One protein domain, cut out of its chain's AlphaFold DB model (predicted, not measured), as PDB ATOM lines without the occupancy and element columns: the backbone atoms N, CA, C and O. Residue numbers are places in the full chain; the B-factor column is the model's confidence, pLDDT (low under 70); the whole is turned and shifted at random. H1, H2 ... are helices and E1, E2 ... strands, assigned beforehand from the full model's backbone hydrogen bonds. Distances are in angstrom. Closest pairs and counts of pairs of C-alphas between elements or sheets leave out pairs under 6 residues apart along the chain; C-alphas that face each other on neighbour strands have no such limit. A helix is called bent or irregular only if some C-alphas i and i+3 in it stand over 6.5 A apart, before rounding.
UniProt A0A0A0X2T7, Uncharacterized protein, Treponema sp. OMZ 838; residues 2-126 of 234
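AT A GLANCE: This is residues 2 to 126 of the 234 residues of an uncharacterized protein of Treponema sp. OMZ 838 (UniProt A0A0A0X2T7). Two antiparallel sheets of four strands stand partly face to face as a sandwich, a long sheet E1 to E4 and a shorter one E5 to E8, with their strands nearly aligned. Helix H1 stands at one end of this sandwich and packs with its residues 14 to 20 on the long sheet, near the projecting E2 and E3 hairpin; its other end is close to the small helix H2 that follows E8. The 125 printed residues hold two named helices and eight named strands, in the order H1, E1 to E8, H2; each sheet has its strands side by side in chain order, and the class is mixed, helices and strands. The whole is compact, with a radius of gyration of the C-alphas of 15.0 A and spans of 45 by 35 by 21 A.

HOW THE PARTS SIT: H1, residues 8 to 20, is on the sheet made of E1, residues 26 to 35, E2, residues 40 to 52, E3, residues 55 to 66, and E4, residues 69 to 76; this gives two layers, a helix on one face of a sheet. The closest C-alphas of H1 and E2 are those of Leu 20 and Gly 50, 6.1 A apart. H1 and E4 are near each other, with 6 pairs of C-alphas within 10 A. E1 to E4 form a meander, each strand the antiparallel neighbour of the one before, and this sheet is twisted. E1 and E2 are a hairpin, with N 30 and O 45 within hydrogen-bond range at 2.9 A. E2 and E3 are a hairpin too, with N 61 and O 46 at 2.8 A, and so are E3 and E4, with N 62 and O 74 at 2.9 A. E2 bends by 53 degrees at residue 49. A second meander holds E5, residues 84 to 88, E6, residues 94 to 98, E7, residues 105 to 109, and E8, residues 114 to 118. Its hairpins have N 85 and O 97 at 2.8 A between E5 and E6, N 96 and O 108 at 3.0 A between E6 and E7, and N 107 and O 116 at 2.9 A between E7 and E8. The two sheets make a sandwich, two sheets face to face: the parts that face each other are 11.3 A centre to centre, and the strands of the one stand at 19 degrees to those of the other. The closest C-alphas of the edge strands E1 and E5 are those of Phe 34 and Leu 86, 6.8 A apart. H2, residues 121 to 124, is on neither sheet; it is close to H1 but not clearly touching, the closest C-alphas being those of Tyr 10 and Leu 124, 6.9 A apart. In H1, 7 of 9 O i to N i+4 pairs are within hydrogen-bond range; H2 is too short for such a pair.

IN THESE COORDINATES: H1 begins at C-alpha 8, (201.995, 254.101, 303.297), and is 19.8 A long; it is only just irregular, with C-alphas 16 and 19 6.9 A apart. E1 is 28.3 A long, E2 35.8 A, E3 35.3 A and E4 21.0 A. E4 ends at C-alpha 76, (214.436, 244.672, 294.469). E5, E6, E7 and E8 have five residues each. H2 ends at C-alpha 124, (212.295, 256.121, 305.295).

THE WHOLE: The two C-alphas farthest apart are those of Lys 54 and Gly 92, at 45.9 A. The printed part has no cut, and no link is long; the short links E4 to E5 and E6 to E7 are not tight. The mean pLDDT of the printed part is 94.9, and no printed residue is under 70.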
ATOM      1  N   PRO A   2     211.037 249.665 314.371       90.44
ATOM      2  CA  PRO A   2     209.808 249.218 313.718       90.44
ATOM      3  C   PRO A   2     209.985 248.849 312.238       90.44
ATOM      4  O   PRO A   2     210.685 249.529 311.487       90.44
ATOM      5  N   ASN A   3     209.291 247.791 311.817       94.50
ATOM      6  CA  ASN A   3     209.247 247.387 310.420       94.50
ATOM      7  C   ASN A   3     208.325 248.319 309.615       94.50
ATOM      8  O   ASN A   3     207.121 248.412 309.870       94.50
ATOM      9  N   ALA A   4     208.883 248.997 308.617       95.50
ATOM     10  CA  ALA A   4     208.194 250.010 307.829       95.50
ATOM     11  C   ALA A   4     207.448 249.463 306.606       95.50
ATOM     12  O   ALA A   4     206.720 250.231 305.969       95.50
ATOM     13  N   VAL A   5     207.581 248.176 306.270       95.38
ATOM     14  CA  VAL A   5     207.066 247.628 305.000       95.38
ATOM     15  C   VAL A   5     205.568 247.848 304.798       95.38
ATOM     16  O   VAL A   5     205.129 248.092 303.681       95.38
ATOM     17  N   ASN A   6     204.772 247.841 305.870       95.00
ATOM     18  CA  ASN A   6     203.318 248.032 305.794       95.00
ATOM     19  C   ASN A   6     202.883 249.508 305.860       95.00
ATOM     20  O   ASN A   6     201.691 249.808 305.827       95.00
ATOM     21  N   THR A   7     203.826 250.444 305.970       96.44
ATOM     22  CA  THR A   7     203.514 251.877 306.018       96.44
ATOM     23  C   THR A   7     203.188 252.419 304.628       96.44
ATOM     24  O   THR A   7     203.759 252.000 303.620       96.44
ATOM     25  N   ASN A   8     202.313 253.427 304.562       96.56
ATOM     26  CA  ASN A   8     201.995 254.101 303.297       96.56
ATOM     27  C   ASN A   8     203.231 254.728 302.634       96.56
ATOM     28  O   ASN A   8     203.297 254.787 301.410       96.56
ATOM     29  N   ILE A   9     204.203 255.187 303.429       95.19
ATOM     30  CA  ILE A   9     205.430 255.815 302.927       95.19
ATOM     31  C   ILE A   9     206.265 254.781 302.164       95.19
ATOM     32  O   ILE A   9     206.586 255.005 300.998       95.19
ATOM     33  N   TYR A  10     206.538 253.622 302.775       95.62
ATOM     34  CA  TYR A  10     207.273 252.544 302.112       95.62
ATOM     35  C   TYR A  10     206.531 252.028 300.870       95.62
ATOM     36  O   TYR A  10     207.108 251.902 299.794       95.62
ATOM     37  N   GLN A  11     205.217 251.806 300.978       96.56
ATOM     38  CA  GLN A  11     204.408 251.337 299.849       96.56
ATOM     39  C   GLN A  11     204.385 252.332 298.678       96.56
ATOM     40  O   GLN A  11     204.347 251.918 297.519       96.56
ATOM     41  N   ASN A  12     204.429 253.639 298.949       94.69
ATOM     42  CA  ASN A  12     204.558 254.651 297.902       94.69
ATOM     43  C   ASN A  12     205.955 254.645 297.271       94.69
ATOM     44  O   ASN A  12     206.033 254.667 296.047       94.69
ATOM     45  N   ARG A  13     207.030 254.505 298.061       92.25
ATOM     46  CA  ARG A  13     208.403 254.329 297.546       92.25
ATOM     47  C   ARG A  13     208.490 253.148 296.573       92.25
ATOM     48  O   ARG A  13     209.013 253.295 295.473       92.25
ATOM     49  N   VAL A  14     207.914 251.998 296.937       94.50
ATOM     50  CA  VAL A  14     207.854 250.819 296.054       94.50
ATOM     51  C   VAL A  14     207.111 251.150 294.756       94.50
ATOM     52  O   VAL A  14     207.616 250.861 293.674       94.50
ATOM     53  N   LYS A  15     205.939 251.797 294.834       94.44
ATOM     54  CA  LYS A  15     205.160 252.199 293.646       94.44
ATOM     55  C   LYS A  15     205.920 253.168 292.739       94.44
ATOM     56  O   LYS A  15     205.853 253.016 291.524       94.44
ATOM     57  N   GLU A  16     206.636 254.135 293.307       92.88
ATOM     58  CA  GLU A  16     207.449 255.110 292.566       92.88
ATOM     59  C   GLU A  16     208.638 254.463 291.844       92.88
ATOM     60  O   GLU A  16     209.052 254.948 290.792       92.88
ATOM     61  N   ALA A  17     209.153 253.345 292.364       93.81
ATOM     62  CA  ALA A  17     210.205 252.568 291.717       93.81
ATOM     63  C   ALA A  17     209.688 251.661 290.586       93.81
ATOM     64  O   ALA A  17     210.458 251.306 289.699       93.81
ATOM     65  N   MET A  18     208.397 251.296 290.560       95.25
ATOM     66  CA  MET A  18     207.860 250.344 289.569       95.25
ATOM     67  C   MET A  18     208.082 250.721 288.091       95.25
ATOM     68  O   MET A  18     208.355 249.815 287.303       95.25
ATOM     69  N   PRO A  19     208.032 252.005 287.675       95.19
ATOM     70  CA  PRO A  19     208.365 252.406 286.307       95.19
ATOM     71  C   PRO A  19     209.801 252.077 285.867       95.19
ATOM     72  O   PRO A  19     210.088 252.144 284.674       95.19
ATOM     73  N   LEU A  20     210.699 251.716 286.792       96.56
ATOM     74  CA  LEU A  20     212.041 251.237 286.463       96.56
ATOM     75  C   LEU A  20     211.992 249.914 285.685       96.56
ATOM     76  O   LEU A  20     212.806 249.710 284.795       96.56
ATOM     77  N   PHE A  21     211.042 249.025 285.986       96.69
ATOM     78  CA  PHE A  21     211.028 247.643 285.488       96.69
ATOM     79  C   PHE A  21     210.360 247.523 284.112       96.69
ATOM     80  O   PHE A  21     209.342 246.851 283.937       96.69
ATOM     81  N   THR A  22     210.935 248.199 283.120       96.31
ATOM     82  CA  THR A  22     210.492 248.187 281.721       96.31
ATOM     83  C   THR A  22     211.617 247.719 280.805       96.31
ATOM     84  O   THR A  22     212.788 247.733 281.174       96.31
ATOM     85  N   GLN A  23     211.276 247.315 279.580       96.56
ATOM     86  CA  GLN A  23     212.271 246.850 278.609       96.56
ATOM     87  C   GLN A  23     213.290 247.933 278.215       96.56
ATOM     88  O   GLN A  23     214.409 247.595 277.848       96.56
ATOM     89  N   GLU A  24     212.908 249.212 278.287       96.00
ATOM     90  CA  GLU A  24     213.789 250.349 277.985       96.00
ATOM     91  C   GLU A  24     214.921 250.495 279.009       96.00
ATOM     92  O   GLU A  24     216.040 250.829 278.640       96.00
ATOM     93  N   ASN A  25     214.638 250.184 280.275       96.94
ATOM     94  CA  ASN A  25     215.595 250.271 281.378       96.94
ATOM     95  C   ASN A  25     216.303 248.938 281.664       96.94
ATOM     96  O   ASN A  25     217.042 248.845 282.643       96.94
ATOM     97  N   TYR A  26     216.026 247.880 280.896       98.00
ATOM     98  CA  TYR A  26     216.670 246.581 281.086       98.00
ATOM     99  C   TYR A  26     218.166 246.693 280.786       98.00
ATOM    100  O   TYR A  26     218.550 247.191 279.729       98.00
ATOM    101  N   ASP A  27     218.987 246.184 281.697       97.50
ATOM    102  CA  ASP A  27     220.444 246.229 281.590       97.50
ATOM    103  C   ASP A  27     220.995 244.831 281.280       97.50
ATOM    104  O   ASP A  27     221.453 244.545 280.172       97.50
ATOM    105  N   GLU A  28     220.849 243.902 282.224       97.50
ATOM    106  CA  GLU A  28     221.411 242.560 282.105       97.50
ATOM    107  C   GLU A  28     220.598 241.500 282.853       97.50
ATOM    108  O   GLU A  28     219.669 241.796 283.607       97.50
ATOM    109  N   LYS A  29     220.973 240.237 282.647       97.88
ATOM    110  CA  LYS A  29     220.432 239.095 283.375       97.88
ATOM    111  C   LYS A  29     221.560 238.301 284.009       97.88
ATOM    112  O   LYS A  29     222.487 237.878 283.322       97.88
ATOM    113  N   GLU A  30     221.391 237.992 285.283       97.81
ATOM    114  CA  GLU A  30     222.183 237.008 286.004       97.81
ATOM    115  C   GLU A  30     221.324 235.790 286.355       97.81
ATOM    116  O   GLU A  30     220.106 235.878 286.540       97.81
ATOM    117  N   VAL A  31     221.963 234.625 286.412       97.94
ATOM    118  CA  VAL A  31     221.345 233.392 286.888       97.94
ATOM    119  C   VAL A  31     222.217 232.818 287.989       97.94
ATOM    120  O   VAL A  31     223.399 232.560 287.774       97.94
ATOM    121  N   MET A  32     221.612 232.576 289.146       97.44
ATOM    122  CA  MET A  32     222.255 231.907 290.271       97.44
ATOM    123  C   MET A  32     221.601 230.550 290.501       97.44
ATOM    124  O   MET A  32     220.378 230.428 290.447       97.44
ATOM    125  N   GLU A  33     222.404 229.535 290.797       97.31
ATOM    126  CA  GLU A  33     221.925 228.196 291.130       97.31
ATOM    127  C   GLU A  33     222.351 227.811 292.544       97.31
ATOM    128  O   GLU A  33     223.456 228.118 292.989       97.31
ATOM    129  N   PHE A  34     221.471 227.098 293.239       96.75
ATOM    130  CA  PHE A  34     221.716 226.601 294.585       96.75
ATOM    131  C   PHE A  34     221.309 225.134 294.671       96.75
ATOM    132  O   PHE A  34     220.366 224.685 294.017       96.75
ATOM    133  N   VAL A  35     221.998 224.381 295.521       95.25
ATOM    134  CA  VAL A  35     221.608 223.013 295.865       95.25
ATOM    135  C   VAL A  35     221.059 223.037 297.280       95.25
ATOM    136  O   VAL A  35     221.796 223.333 298.216       95.25
ATOM    137  N   GLY A  36     219.768 222.753 297.419       92.38
ATOM    138  CA  GLY A  36     219.131 222.585 298.718       92.38
ATOM    139  C   GLY A  36     218.816 221.131 299.025       92.38
ATOM    140  O   GLY A  36     219.233 220.206 298.328       92.38
ATOM    141  N   ARG A  37     218.016 220.928 300.067       92.12
ATOM    142  CA  ARG A  37     217.572 219.611 300.527       92.12
ATOM    143  C   ARG A  37     216.618 218.933 299.560       92.12
ATOM    144  O   ARG A  37     216.663 217.715 299.416       92.12
ATOM    145  N   THR A  38     215.709 219.699 298.958       85.69
ATOM    146  CA  THR A  38     214.612 219.139 298.144       85.69
ATOM    147  C   THR A  38     214.894 219.156 296.643       85.69
ATOM    148  O   THR A  38     214.116 218.605 295.863       85.69
ATOM    149  N   GLY A  39     216.011 219.750 296.220       90.44
ATOM    150  CA  GLY A  39     216.381 219.806 294.814       90.44
ATOM    151  C   GLY A  39     217.315 220.956 294.479       90.44
ATOM    152  O   GLY A  39     217.990 221.525 295.342       90.44
ATOM    153  N   LYS A  40     217.354 221.274 293.185       95.81
ATOM    154  CA  LYS A  40     218.099 222.416 292.665       95.81
ATOM    155  C   LYS A  40     217.183 223.626 292.608       95.81
ATOM    156  O   LYS A  40     216.107 223.572 292.003       95.81
ATOM    157  N   TYR A  41     217.646 224.714 293.195       97.94
ATOM    158  CA  TYR A  41     217.006 226.010 293.097       97.94
ATOM    159  C   TYR A  41     217.743 226.889 292.099       97.94
ATOM    160  O   TYR A  41     218.953 226.758 291.913       97.94
ATOM    161  N   ARG A  42     217.008 227.802 291.471       97.88
ATOM    162  CA  ARG A  42     217.560 228.788 290.542       97.88
ATOM    163  C   ARG A  42     216.910 230.140 290.773       97.88
ATOM    164  O   ARG A  42     215.700 230.197 290.985       97.88
ATOM    165  N   ILE A  43     217.691 231.206 290.692       98.31
ATOM    166  CA  ILE A  43     217.199 232.581 290.650       98.31
ATOM    167  C   ILE A  43     217.591 233.177 289.316       98.31
ATOM    168  O   ILE A  43     218.768 233.196 288.972       98.31
ATOM    169  N   ASP A  44     216.600 233.679 288.595       98.50
ATOM    170  CA  ASP A  44     216.813 234.559 287.456       98.50
ATOM    171  C   ASP A  44     216.687 235.997 287.965       98.50
ATOM    172  O   ASP A  44     215.627 236.372 288.473       98.50
ATOM    173  N   ILE A  45     217.751 236.785 287.831       98.50
ATOM    174  CA  ILE A  45     217.842 238.175 288.286       98.50
ATOM    175  C   ILE A  45     217.951 239.044 287.038       98.50
ATOM    176  O   ILE A  45     218.985 239.059 286.378       98.50
ATOM    177  N   ASN A  46     216.880 239.749 286.681       98.50
ATOM    178  CA  ASN A  46     216.923 240.725 285.591       98.50
ATOM    179  C   ASN A  46     217.191 242.097 286.202       98.50
ATOM    180  O   ASN A  46     216.390 242.553 287.017       98.50
ATOM    181  N   ARG A  47     218.302 242.734 285.838       98.25
ATOM    182  CA  ARG A  47     218.714 244.042 286.350       98.25
ATOM    183  C   ARG A  47     218.210 245.163 285.457       98.25
ATOM    184  O   ARG A  47     218.130 245.022 284.238       98.25
ATOM    185  N   TYR A  48     217.880 246.277 286.096       98.00
ATOM    186  CA  TYR A  48     217.359 247.467 285.444       98.00
ATOM    187  C   TYR A  48     218.079 248.699 285.969       98.00
ATOM    188  O   TYR A  48     218.286 248.833 287.178       98.00
ATOM    189  N   VAL A  49     218.416 249.609 285.062       96.75
ATOM    190  CA  VAL A  49     219.028 250.902 285.364       96.75
ATOM    191  C   VAL A  49     218.312 251.961 284.543       96.75
ATOM    192  O   VAL A  49     218.198 251.844 283.326       96.75
ATOM    193  N   GLY A  50     217.822 253.006 285.198       94.56
ATOM    194  CA  GLY A  50     217.070 254.044 284.508       94.56
ATOM    195  C   GLY A  50     216.662 255.186 285.418       94.56
ATOM    196  O   GLY A  50     216.803 255.122 286.641       94.56
ATOM    197  N   SER A  51     216.151 256.253 284.813       88.19
ATOM    198  CA  SER A  51     215.631 257.398 285.553       88.19
ATOM    199  C   SER A  51     214.130 257.233 285.788       88.19
ATOM    200  O   SER A  51     213.356 257.155 284.834       88.19
ATOM    201  N   THR A  52     213.687 257.235 287.046       78.75
ATOM    202  CA  THR A  52     212.263 257.323 287.396       78.75
ATOM    203  C   THR A  52     211.984 258.684 288.032       78.75
ATOM    204  O   THR A  52     212.448 259.028 289.123       78.75
ATOM    205  N   GLY A  53     211.259 259.537 287.304       75.56
ATOM    206  CA  GLY A  53     211.029 260.915 287.729       75.56
ATOM    207  C   GLY A  53     212.338 261.706 287.841       75.56
ATOM    208  O   GLY A  53     212.913 262.091 286.827       75.56
ATOM    209  N   LYS A  54     212.786 261.986 289.072       73.81
ATOM    210  CA  LYS A  54     213.997 262.783 289.358       73.81
ATOM    211  C   LYS A  54     215.227 261.952 289.737       73.81
ATOM    212  O   LYS A  54     216.300 262.529 289.890       73.81
ATOM    213  N   TYR A  55     215.083 260.642 289.927       80.00
ATOM    214  CA  TYR A  55     216.136 259.797 290.484       80.00
ATOM    215  C   TYR A  55     216.635 258.797 289.449       80.00
ATOM    216  O   TYR A  55     215.843 258.240 288.694       80.00
ATOM    217  N   ASN A  56     217.946 258.553 289.439       89.31
ATOM    218  CA  ASN A  56     218.519 257.396 288.763       89.31
ATOM    219  C   ASN A  56     218.440 256.220 289.726       89.31
ATOM    220  O   ASN A  56     219.039 256.272 290.799       89.31
ATOM    221  N   LEU A  57     217.691 255.193 289.348       92.81
ATOM    222  CA  LEU A  57     217.511 253.994 290.146       92.81
ATOM    223  C   LEU A  57     218.219 252.812 289.495       92.81
ATOM    224  O   LEU A  57     218.391 252.748 288.274       92.81
ATOM    225  N   LYS A  58     218.594 251.860 290.344       95.75
ATOM    226  CA  LYS A  58     219.033 250.528 289.951       95.75
ATOM    227  C   LYS A  58     218.218 249.517 290.733       95.75
ATOM    228  O   LYS A  58     218.031 249.684 291.930       95.75
ATOM    229  N   GLY A  59     217.717 248.492 290.071       97.19
ATOM    230  CA  GLY A  59     216.850 247.512 290.704       97.19
ATOM    231  C   GLY A  59     216.886 246.188 289.972       97.19
ATOM    232  O   GLY A  59     217.549 246.032 288.945       97.19
ATOM    233  N   SER A  60     216.186 245.195 290.503       98.06
ATOM    234  CA  SER A  60     216.103 243.877 289.878       98.06
ATOM    235  C   SER A  60     214.716 243.261 289.979       98.06
ATOM    236  O   SER A  60     214.042 243.390 290.998       98.06
ATOM    237  N   ALA A  61     214.288 242.583 288.916       98.38
ATOM    238  CA  ALA A  61     213.115 241.721 288.914       98.38
ATOM    239  C   ALA A  61     213.581 240.265 288.995       98.38
ATOM    240  O   ALA A  61     214.222 239.753 288.069       98.38
ATOM    241  N   CYS A  62     213.253 239.604 290.102       98.44
ATOM    242  CA  CYS A  62     213.770 238.284 290.431       98.44
ATOM    243  C   CYS A  62     212.686 237.214 290.296       98.44
ATOM    244  O   CYS A  62     211.523 237.429 290.645       98.44
ATOM    245  N   SER A  63     213.073 236.044 289.794       98.62
ATOM    246  CA  SER A  63     212.220 234.857 289.686       98.62
ATOM    247  C   SER A  63     212.932 233.646 290.284       98.62
ATOM    248  O   SER A  63     214.004 233.274 289.817       98.62
ATOM    249  N   PHE A  64     212.337 233.032 291.308       98.44
ATOM    250  CA  PHE A  64     212.876 231.874 292.025       98.44
ATOM    251  C   PHE A  64     212.186 230.587 291.587       98.44
ATOM    252  O   PHE A  64     210.955 230.491 291.600       98.44
ATOM    253  N   PHE A  65     212.982 229.581 291.244       97.94
ATOM    254  CA  PHE A  65     212.534 228.302 290.715       97.94
ATOM    255  C   PHE A  65     213.025 227.139 291.578       97.94
ATOM    256  O   PHE A  65     214.141 227.171 292.092       97.94
ATOM    257  N   ASN A  66     212.232 226.070 291.650       95.94
ATOM    258  CA  ASN A  66     212.649 224.753 292.138       95.94
ATOM    259  C   ASN A  66     212.458 223.729 291.020       95.94
ATOM    260  O   ASN A  66     211.344 223.567 290.528       95.94
ATOM    261  N   ASN A  67     213.533 223.061 290.595       91.00
ATOM    262  CA  ASN A  67     213.500 222.088 289.497       91.00
ATOM    263  C   ASN A  67     212.763 222.627 288.243       91.00
ATOM    264  O   ASN A  67     211.949 221.933 287.638       91.00
ATOM    265  N   ASN A  68     213.048 223.883 287.868       90.56
ATOM    266  CA  ASN A  68     212.424 224.651 286.773       90.56
ATOM    267  C   ASN A  68     210.950 225.060 286.959       90.56
ATOM    268  O   ASN A  68     210.381 225.683 286.064       90.56
ATOM    269  N   ILE A  69     210.334 224.778 288.106       94.88
ATOM    270  CA  ILE A  69     208.994 225.266 288.448       94.88
ATOM    271  C   ILE A  69     209.135 226.625 289.130       94.88
ATOM    272  O   ILE A  69     209.832 226.733 290.138       94.88
ATOM    273  N   LEU A  70     208.481 227.657 288.590       97.56
ATOM    274  CA  LEU A  70     208.445 228.986 289.204       97.56
ATOM    275  C   LEU A  70     207.709 228.911 290.546       97.56
ATOM    276  O   LEU A  70     206.543 228.526 290.587       97.56
ATOM    277  N   LEU A  71     208.382 229.306 291.624       97.00
ATOM    278  CA  LEU A  71     207.803 229.354 292.966       97.00
ATOM    279  C   LEU A  71     207.403 230.769 293.372       97.00
ATOM    280  O   LEU A  71     206.359 230.965 293.990       97.00
ATOM    281  N   LYS A  72     208.248 231.761 293.066       98.25
ATOM    282  CA  LYS A  72     208.046 233.131 293.541       98.25
ATOM    283  C   LYS A  72     208.722 234.154 292.642       98.25
ATOM    284  O   LYS A  72     209.763 233.874 292.057       98.25
ATOM    285  N   THR A  73     208.149 235.349 292.591       98.44
ATOM    286  CA  THR A  73     208.778 236.540 292.020       98.44
ATOM    287  C   THR A  73     208.744 237.689 293.020       98.44
ATOM    288  O   THR A  73     207.874 237.733 293.896       98.44
ATOM    289  N   TRP A  74     209.700 238.605 292.903       98.12
ATOM    290  CA  TRP A  74     209.743 239.854 293.662       98.12
ATOM    291  C   TRP A  74     210.540 240.913 292.901       98.12
ATOM    292  O   TRP A  74     211.241 240.609 291.933       98.12
ATOM    293  N   TYR A  75     210.438 242.151 293.373       97.56
ATOM    294  CA  TYR A  75     211.275 243.256 292.928       97.56
ATOM    295  C   TYR A  75     212.225 243.664 294.050       97.56
ATOM    296  O   TYR A  75     211.829 243.727 295.216       97.56
ATOM    297  N   CYS A  76     213.465 243.949 293.674       97.25
ATOM    298  CA  CYS A  76     214.436 244.672 294.469       97.25
ATOM    299  C   CYS A  76     214.514 246.097 293.915       97.25
ATOM    300  O   CYS A  76     214.891 246.281 292.758       97.25
ATOM    301  N   ILE A  77     214.084 247.091 294.691       94.81
ATOM    302  CA  ILE A  77     213.980 248.481 294.214       94.81
ATOM    303  C   ILE A  77     215.280 249.281 294.367       94.81
ATOM    304  O   ILE A  77     215.388 250.364 293.799       94.81
ATOM    305  N   ASP A  78     216.253 248.721 295.089       94.81
ATOM    306  CA  ASP A  78     217.649 249.152 295.117       94.81
ATOM    307  C   ASP A  78     218.548 247.915 295.224       94.81
ATOM    308  O   ASP A  78     218.621 247.274 296.274       94.81
ATOM    309  N   ASN A  79     219.200 247.541 294.122       93.00
ATOM    310  CA  ASN A  79     220.058 246.353 294.066       93.00
ATOM    311  C   ASN A  79     221.535 246.638 294.399       93.00
ATOM    312  O   ASN A  79     222.397 245.786 294.177       93.00
ATOM    313  N   SER A  80     221.849 247.811 294.952       91.44
ATOM    314  CA  SER A  80     223.212 248.156 295.360       91.44
ATOM    315  C   SER A  80     223.666 247.255 296.509       91.44
ATOM    316  O   SER A  80     223.088 247.319 297.587       91.44
ATOM    317  N   ALA A  81     224.709 246.444 296.306       87.44
ATOM    318  CA  ALA A  81     225.213 245.442 297.262       87.44
ATOM    319  C   ALA A  81     224.253 244.261 297.547       87.44
ATOM    320  O   ALA A  81     224.183 243.763 298.670       87.44
ATOM    321  N   GLU A  82     223.476 243.831 296.546       90.31
ATOM    322  CA  GLU A  82     222.592 242.667 296.679       90.31
ATOM    323  C   GLU A  82     223.338 241.363 297.011       90.31
ATOM    324  O   GLU A  82     224.465 241.135 296.573       90.31
ATOM    325  N   PHE A  83     222.666 240.474 297.746       95.69
ATOM    326  CA  PHE A  83     223.138 239.120 298.017       95.69
ATOM    327  C   PHE A  83     221.970 238.133 297.998       95.69
ATOM    328  O   PHE A  83     220.816 238.506 298.225       95.69
ATOM    329  N   TYR A  84     222.294 236.859 297.778       97.69
ATOM    330  CA  TYR A  84     221.352 235.745 297.840       97.69
ATOM    331  C   TYR A  84     222.025 234.552 298.520       97.69
ATOM    332  O   TYR A  84     223.041 234.039 298.042       97.69
ATOM    333  N   ARG A  85     221.463 234.088 299.640       97.81
ATOM    334  CA  ARG A  85     221.992 232.958 300.415       97.81
ATOM    335  C   ARG A  85     220.908 231.932 300.689       97.81
ATOM    336  O   ARG A  85     219.938 232.210 301.388       97.81
ATOM    337  N   LEU A  86     221.093 230.730 300.145       98.00
ATOM    338  CA  LEU A  86     220.291 229.571 300.516       98.00
ATOM    339  C   LEU A  86     220.797 229.013 301.849       98.00
ATOM    340  O   LEU A  86     221.982 228.713 301.992       98.00
ATOM    341  N   ILE A  87     219.887 228.847 302.801       97.69
ATOM    342  CA  ILE A  87     220.171 228.340 304.138       97.69
ATOM    343  C   ILE A  87     219.309 227.116 304.396       97.69
ATOM    344  O   ILE A  87     218.084 227.203 304.450       97.69
ATOM    345  N   THR A  88     219.962 225.981 304.630       97.12
ATOM    346  CA  THR A  88     219.319 224.821 305.240       97.12
ATOM    347  C   THR A  88     219.307 225.014 306.750       97.12
ATOM    348  O   THR A  88     220.330 224.866 307.420       97.12
ATOM    349  N   HIS A  89     218.145 225.362 307.287       97.69
ATOM    350  CA  HIS A  89     217.976 225.664 308.699       97.69
ATOM    351  C   HIS A  89     217.884 224.385 309.547       97.69
ATOM    352  O   HIS A  89     217.451 223.324 309.083       97.69
ATOM    353  N   LYS A  90     218.237 224.486 310.833       96.56
ATOM    354  CA  LYS A  90     218.194 223.385 311.812       96.56
ATOM    355  C   LYS A  90     216.802 222.772 311.989       96.56
ATOM    356  O   LYS A  90     216.694 221.594 312.318       96.56
ATOM    357  N   ASN A  91     215.735 223.535 311.728       96.31
ATOM    358  CA  ASN A  91     214.355 223.017 311.712       96.31
ATOM    359  C   ASN A  91     214.065 222.068 310.532       96.31
ATOM    360  O   ASN A  91     212.984 221.490 310.450       96.31
ATOM    361  N   GLY A  92     215.021 221.916 309.621       95.62
ATOM    362  CA  GLY A  92     214.957 221.018 308.492       95.62
ATOM    363  C   GLY A  92     214.300 221.582 307.234       95.62
ATOM    364  O   GLY A  92     213.958 220.803 306.349       95.62
ATOM    365  N   LYS A  93     214.146 222.902 307.136       96.81
ATOM    366  CA  LYS A  93     213.626 223.586 305.948       96.81
ATOM    367  C   LYS A  93     214.714 224.409 305.268       96.81
ATOM    368  O   LYS A  93     215.688 224.806 305.910       96.81
ATOM    369  N   ASP A  94     214.521 224.673 303.981       97.69
ATOM    370  CA  ASP A  94     215.371 225.589 303.226       97.69
ATOM    371  C   ASP A  94     214.726 226.977 303.155       97.69
ATOM    372  O   ASP A  94     213.528 227.116 302.892       97.69
ATOM    373  N   TYR A  95     215.549 227.999 303.360       98.38
ATOM    374  CA  TYR A  95     215.179 229.407 303.281       98.38
ATOM    375  C   TYR A  95     216.121 230.128 302.330       98.38
ATOM    376  O   TYR A  95     217.311 229.818 302.280       98.38
ATOM    377  N   LEU A  96     215.609 231.112 301.600       98.44
ATOM    378  CA  LEU A  96     216.449 232.033 300.843       98.44
ATOM    379  C   LEU A  96     216.475 233.384 301.555       98.44
ATOM    380  O   LEU A  96     215.426 233.998 301.738       98.44
ATOM    381  N   LEU A  97     217.670 233.845 301.914       98.44
ATOM    382  CA  LEU A  97     217.915 235.182 302.444       98.44
ATOM    383  C   LEU A  97     218.427 236.079 301.328       98.44
ATOM    384  O   LEU A  97     219.295 235.677 300.553       98.44
ATOM    385  N   PHE A  98     217.864 237.275 301.249       98.12
ATOM    386  CA  PHE A  98     218.154 238.254 300.209       98.12
ATOM    387  C   PHE A  98     217.683 239.639 300.658       98.12
ATOM    388  O   PHE A  98     217.268 239.822 301.804       98.12
ATOM    389  N   ARG A  99     217.715 240.623 299.759       95.12
ATOM    390  CA  ARG A  99     217.162 241.959 300.008       95.12
ATOM    391  C   ARG A  99     216.224 242.396 298.892       95.12
ATOM    392  O   ARG A  99     216.342 241.950 297.753       95.12
ATOM    393  N   GLN A 100     215.298 243.281 299.247       96.44
ATOM    394  CA  GLN A 100     214.362 243.921 298.319       96.44
ATOM    395  C   GLN A 100     214.545 245.447 298.231       96.44
ATOM    396  O   GLN A 100     213.881 246.101 297.429       96.44
ATOM    397  N   ASP A 101     215.442 246.006 299.039       95.12
ATOM    398  CA  ASP A 101     215.850 247.412 299.065       95.12
ATOM    399  C   ASP A 101     217.290 247.461 299.624       95.12
ATOM    400  O   ASP A 101     217.821 246.432 300.061       95.12
ATOM    401  N   LEU A 102     217.916 248.637 299.633       94.62
ATOM    402  CA  LEU A 102     219.279 248.826 300.139       94.62
ATOM    403  C   LEU A 102     219.394 248.460 301.624       94.62
ATOM    404  O   LEU A 102     220.374 247.850 302.047       94.62
ATOM    405  N   TYR A 103     218.381 248.838 302.404       95.12
ATOM    406  CA  TYR A 103     218.315 248.592 303.840       95.12
ATOM    407  C   TYR A 103     217.386 247.431 304.181       95.12
ATOM    408  O   TYR A 103     216.418 247.136 303.476       95.12
ATOM    409  N   GLY A 104     217.651 246.821 305.335       94.38
ATOM    410  CA  GLY A 104     216.897 245.674 305.814       94.38
ATOM    411  C   GLY A 104     217.213 244.398 305.036       94.38
ATOM    412  O   GLY A 104     218.259 244.266 304.402       94.38
ATOM    413  N   TYR A 105     216.317 243.421 305.136       96.69
ATOM    414  CA  TYR A 105     216.518 242.091 304.565       96.69
ATOM    415  C   TYR A 105     215.182 241.395 304.307       96.69
ATOM    416  O   TYR A 105     214.100 241.894 304.630       96.69
ATOM    417  N   SER A 106     215.241 240.261 303.624       97.88
ATOM    418  CA  SER A 106     214.095 239.425 303.297       97.88
ATOM    419  C   SER A 106     214.440 237.957 303.467       97.88
ATOM    420  O   SER A 106     215.576 237.536 303.232       97.88
ATOM    421  N   VAL A 107     213.435 237.176 303.850       98.56
ATOM    422  CA  VAL A 107     213.524 235.725 303.987       98.56
ATOM    423  C   VAL A 107     212.348 235.097 303.259       98.56
ATOM    424  O   VAL A 107     211.194 235.337 303.610       98.56
ATOM    425  N   LEU A 108     212.637 234.282 302.248       98.56
ATOM    426  CA  LEU A 108     211.656 233.429 301.586       98.56
ATOM    427  C   LEU A 108     211.656 232.064 302.274       98.56
ATOM    428  O   LEU A 108     212.640 231.324 302.199       98.56
ATOM    429  N   ASP A 109     210.534 231.715 302.895       97.94
ATOM    430  CA  ASP A 109     210.224 230.332 303.245       97.94
ATOM    431  C   ASP A 109     209.807 229.607 301.957       97.94
ATOM    432  O   ASP A 109     208.771 229.905 301.355       97.94
ATOM    433  N   ILE A 110     210.661 228.693 301.489       97.06
ATOM    434  CA  ILE A 110     210.517 228.068 300.167       97.06
ATOM    435  C   ILE A 110     209.292 227.147 300.111       97.06
ATOM    436  O   ILE A 110     208.643 227.059 299.069       97.06
ATOM    437  N   GLU A 111     208.959 226.476 301.215       95.19
ATOM    438  CA  GLU A 111     207.821 225.554 301.274       95.19
ATOM    439  C   GLU A 111     206.485 226.299 301.211       95.19
ATOM    440  O   GLU A 111     205.565 225.878 300.513       95.19
ATOM    441  N   THR A 112     206.372 227.409 301.941       96.25
ATOM    442  CA  THR A 112     205.134 228.203 302.016       96.25
ATOM    443  C   THR A 112     205.059 229.297 300.956       96.25
ATOM    444  O   THR A 112     203.995 229.882 300.750       96.25
ATOM    445  N   THR A 113     206.168 229.584 300.269       96.38
ATOM    446  CA  THR A 113     206.336 230.688 299.307       96.38
ATOM    447  C   THR A 113     206.076 232.081 299.901       96.38
ATOM    448  O   THR A 113     205.825 233.053 299.172       96.38
ATOM    449  N   GLN A 114     206.114 232.197 301.230       97.06
ATOM    450  CA  GLN A 114     205.954 233.460 301.941       97.06
ATOM    451  C   GLN A 114     207.292 234.181 302.035       97.06
ATOM    452  O   GLN A 114     208.318 233.568 302.321       97.06
ATOM    453  N   ILE A 115     207.261 235.493 301.802       97.94
ATOM    454  CA  ILE A 115     208.404 236.366 302.041       97.94
ATOM    455  C   ILE A 115     208.097 237.178 303.292       97.94
ATOM    456  O   ILE A 115     207.119 237.926 303.306       97.94
ATOM    457  N   MET A 116     208.935 237.039 304.315       97.38
ATOM    458  CA  MET A 116     209.064 238.058 305.348       97.38
ATOM    459  C   MET A 116     210.025 239.115 304.813       97.38
ATOM    460  O   MET A 116     211.119 238.779 304.358       97.38
ATOM    461  N   HIS A 117     209.608 240.376 304.837       96.88
ATOM    462  CA  HIS A 117     210.464 241.500 304.493       96.88
ATOM    463  C   HIS A 117     210.513 242.465 305.674       96.88
ATOM    464  O   HIS A 117     209.476 242.922 306.161       96.88
ATOM    465  N   PHE A 118     211.728 242.774 306.110       96.25
ATOM    466  CA  PHE A 118     211.997 243.820 307.075       96.25
ATOM    467  C   PHE A 118     212.635 245.011 306.365       96.25
ATOM    468  O   PHE A 118     213.669 244.860 305.711       96.25
ATOM    469  N   PHE A 119     212.046 246.192 306.545       95.62
ATOM    470  CA  PHE A 119     212.657 247.466 306.187       95.62
ATOM    471  C   PHE A 119     212.656 248.381 307.419       95.62
ATOM    472  O   PHE A 119     211.590 248.599 308.000       95.62
ATOM    473  N   PRO A 120     213.807 248.936 307.824       94.00
ATOM    474  CA  PRO A 120     213.888 249.807 308.990       94.00
ATOM    475  C   PRO A 120     213.161 251.140 308.765       94.00
ATOM    476  O   PRO A 120     213.489 251.886 307.843       94.00
ATOM    477  N   ASP A 121     212.202 251.489 309.627       93.06
ATOM    478  CA  ASP A 121     211.447 252.748 309.518       93.06
ATOM    479  C   ASP A 121     212.320 254.010 309.571       93.06
ATOM    480  O   ASP A 121     212.034 254.990 308.876       93.06
ATOM    481  N   TYR A 122     213.421 253.963 310.321       92.06
ATOM    482  CA  TYR A 122     214.423 255.023 310.386       92.06
ATOM    483  C   TYR A 122     214.943 255.401 308.989       92.06
ATOM    484  O   TYR A 122     215.134 256.585 308.694       92.06
ATOM    485  N   SER A 123     215.051 254.420 308.088       93.56
ATOM    486  CA  SER A 123     215.534 254.604 306.718       93.56
ATOM    487  C   SER A 123     214.509 255.150 305.727       93.56
ATOM    488  O   SER A 123     214.853 255.388 304.573       93.56
ATOM    489  N   LEU A 124     213.272 255.436 306.152       90.38
ATOM    490  CA  LEU A 124     212.295 256.121 305.295       90.38
ATOM    491  C   LEU A 124     212.567 257.618 305.139       90.38
ATOM    492  O   LEU A 124     212.268 258.185 304.091       90.38
ATOM    493  N   ASN A 125     213.072 258.269 306.189       77.31
ATOM    494  CA  ASN A 125     213.056 259.734 306.274       77.31
ATOM    495  C   ASN A 125     214.420 260.396 306.060       77.31
ATOM    496  O   ASN A 125     214.417 261.585 305.764       77.31
ATOM    497  N   THR A 126     215.520 259.641 306.208       73.50
ATOM    498  CA  THR A 126     216.947 259.965 305.921       73.50
ATOM    499  C   THR A 126     217.903 259.104 306.755       73.50
ATOM    500  O   THR A 126     219.114 259.183 306.569       73.50
TER     501      THR A 126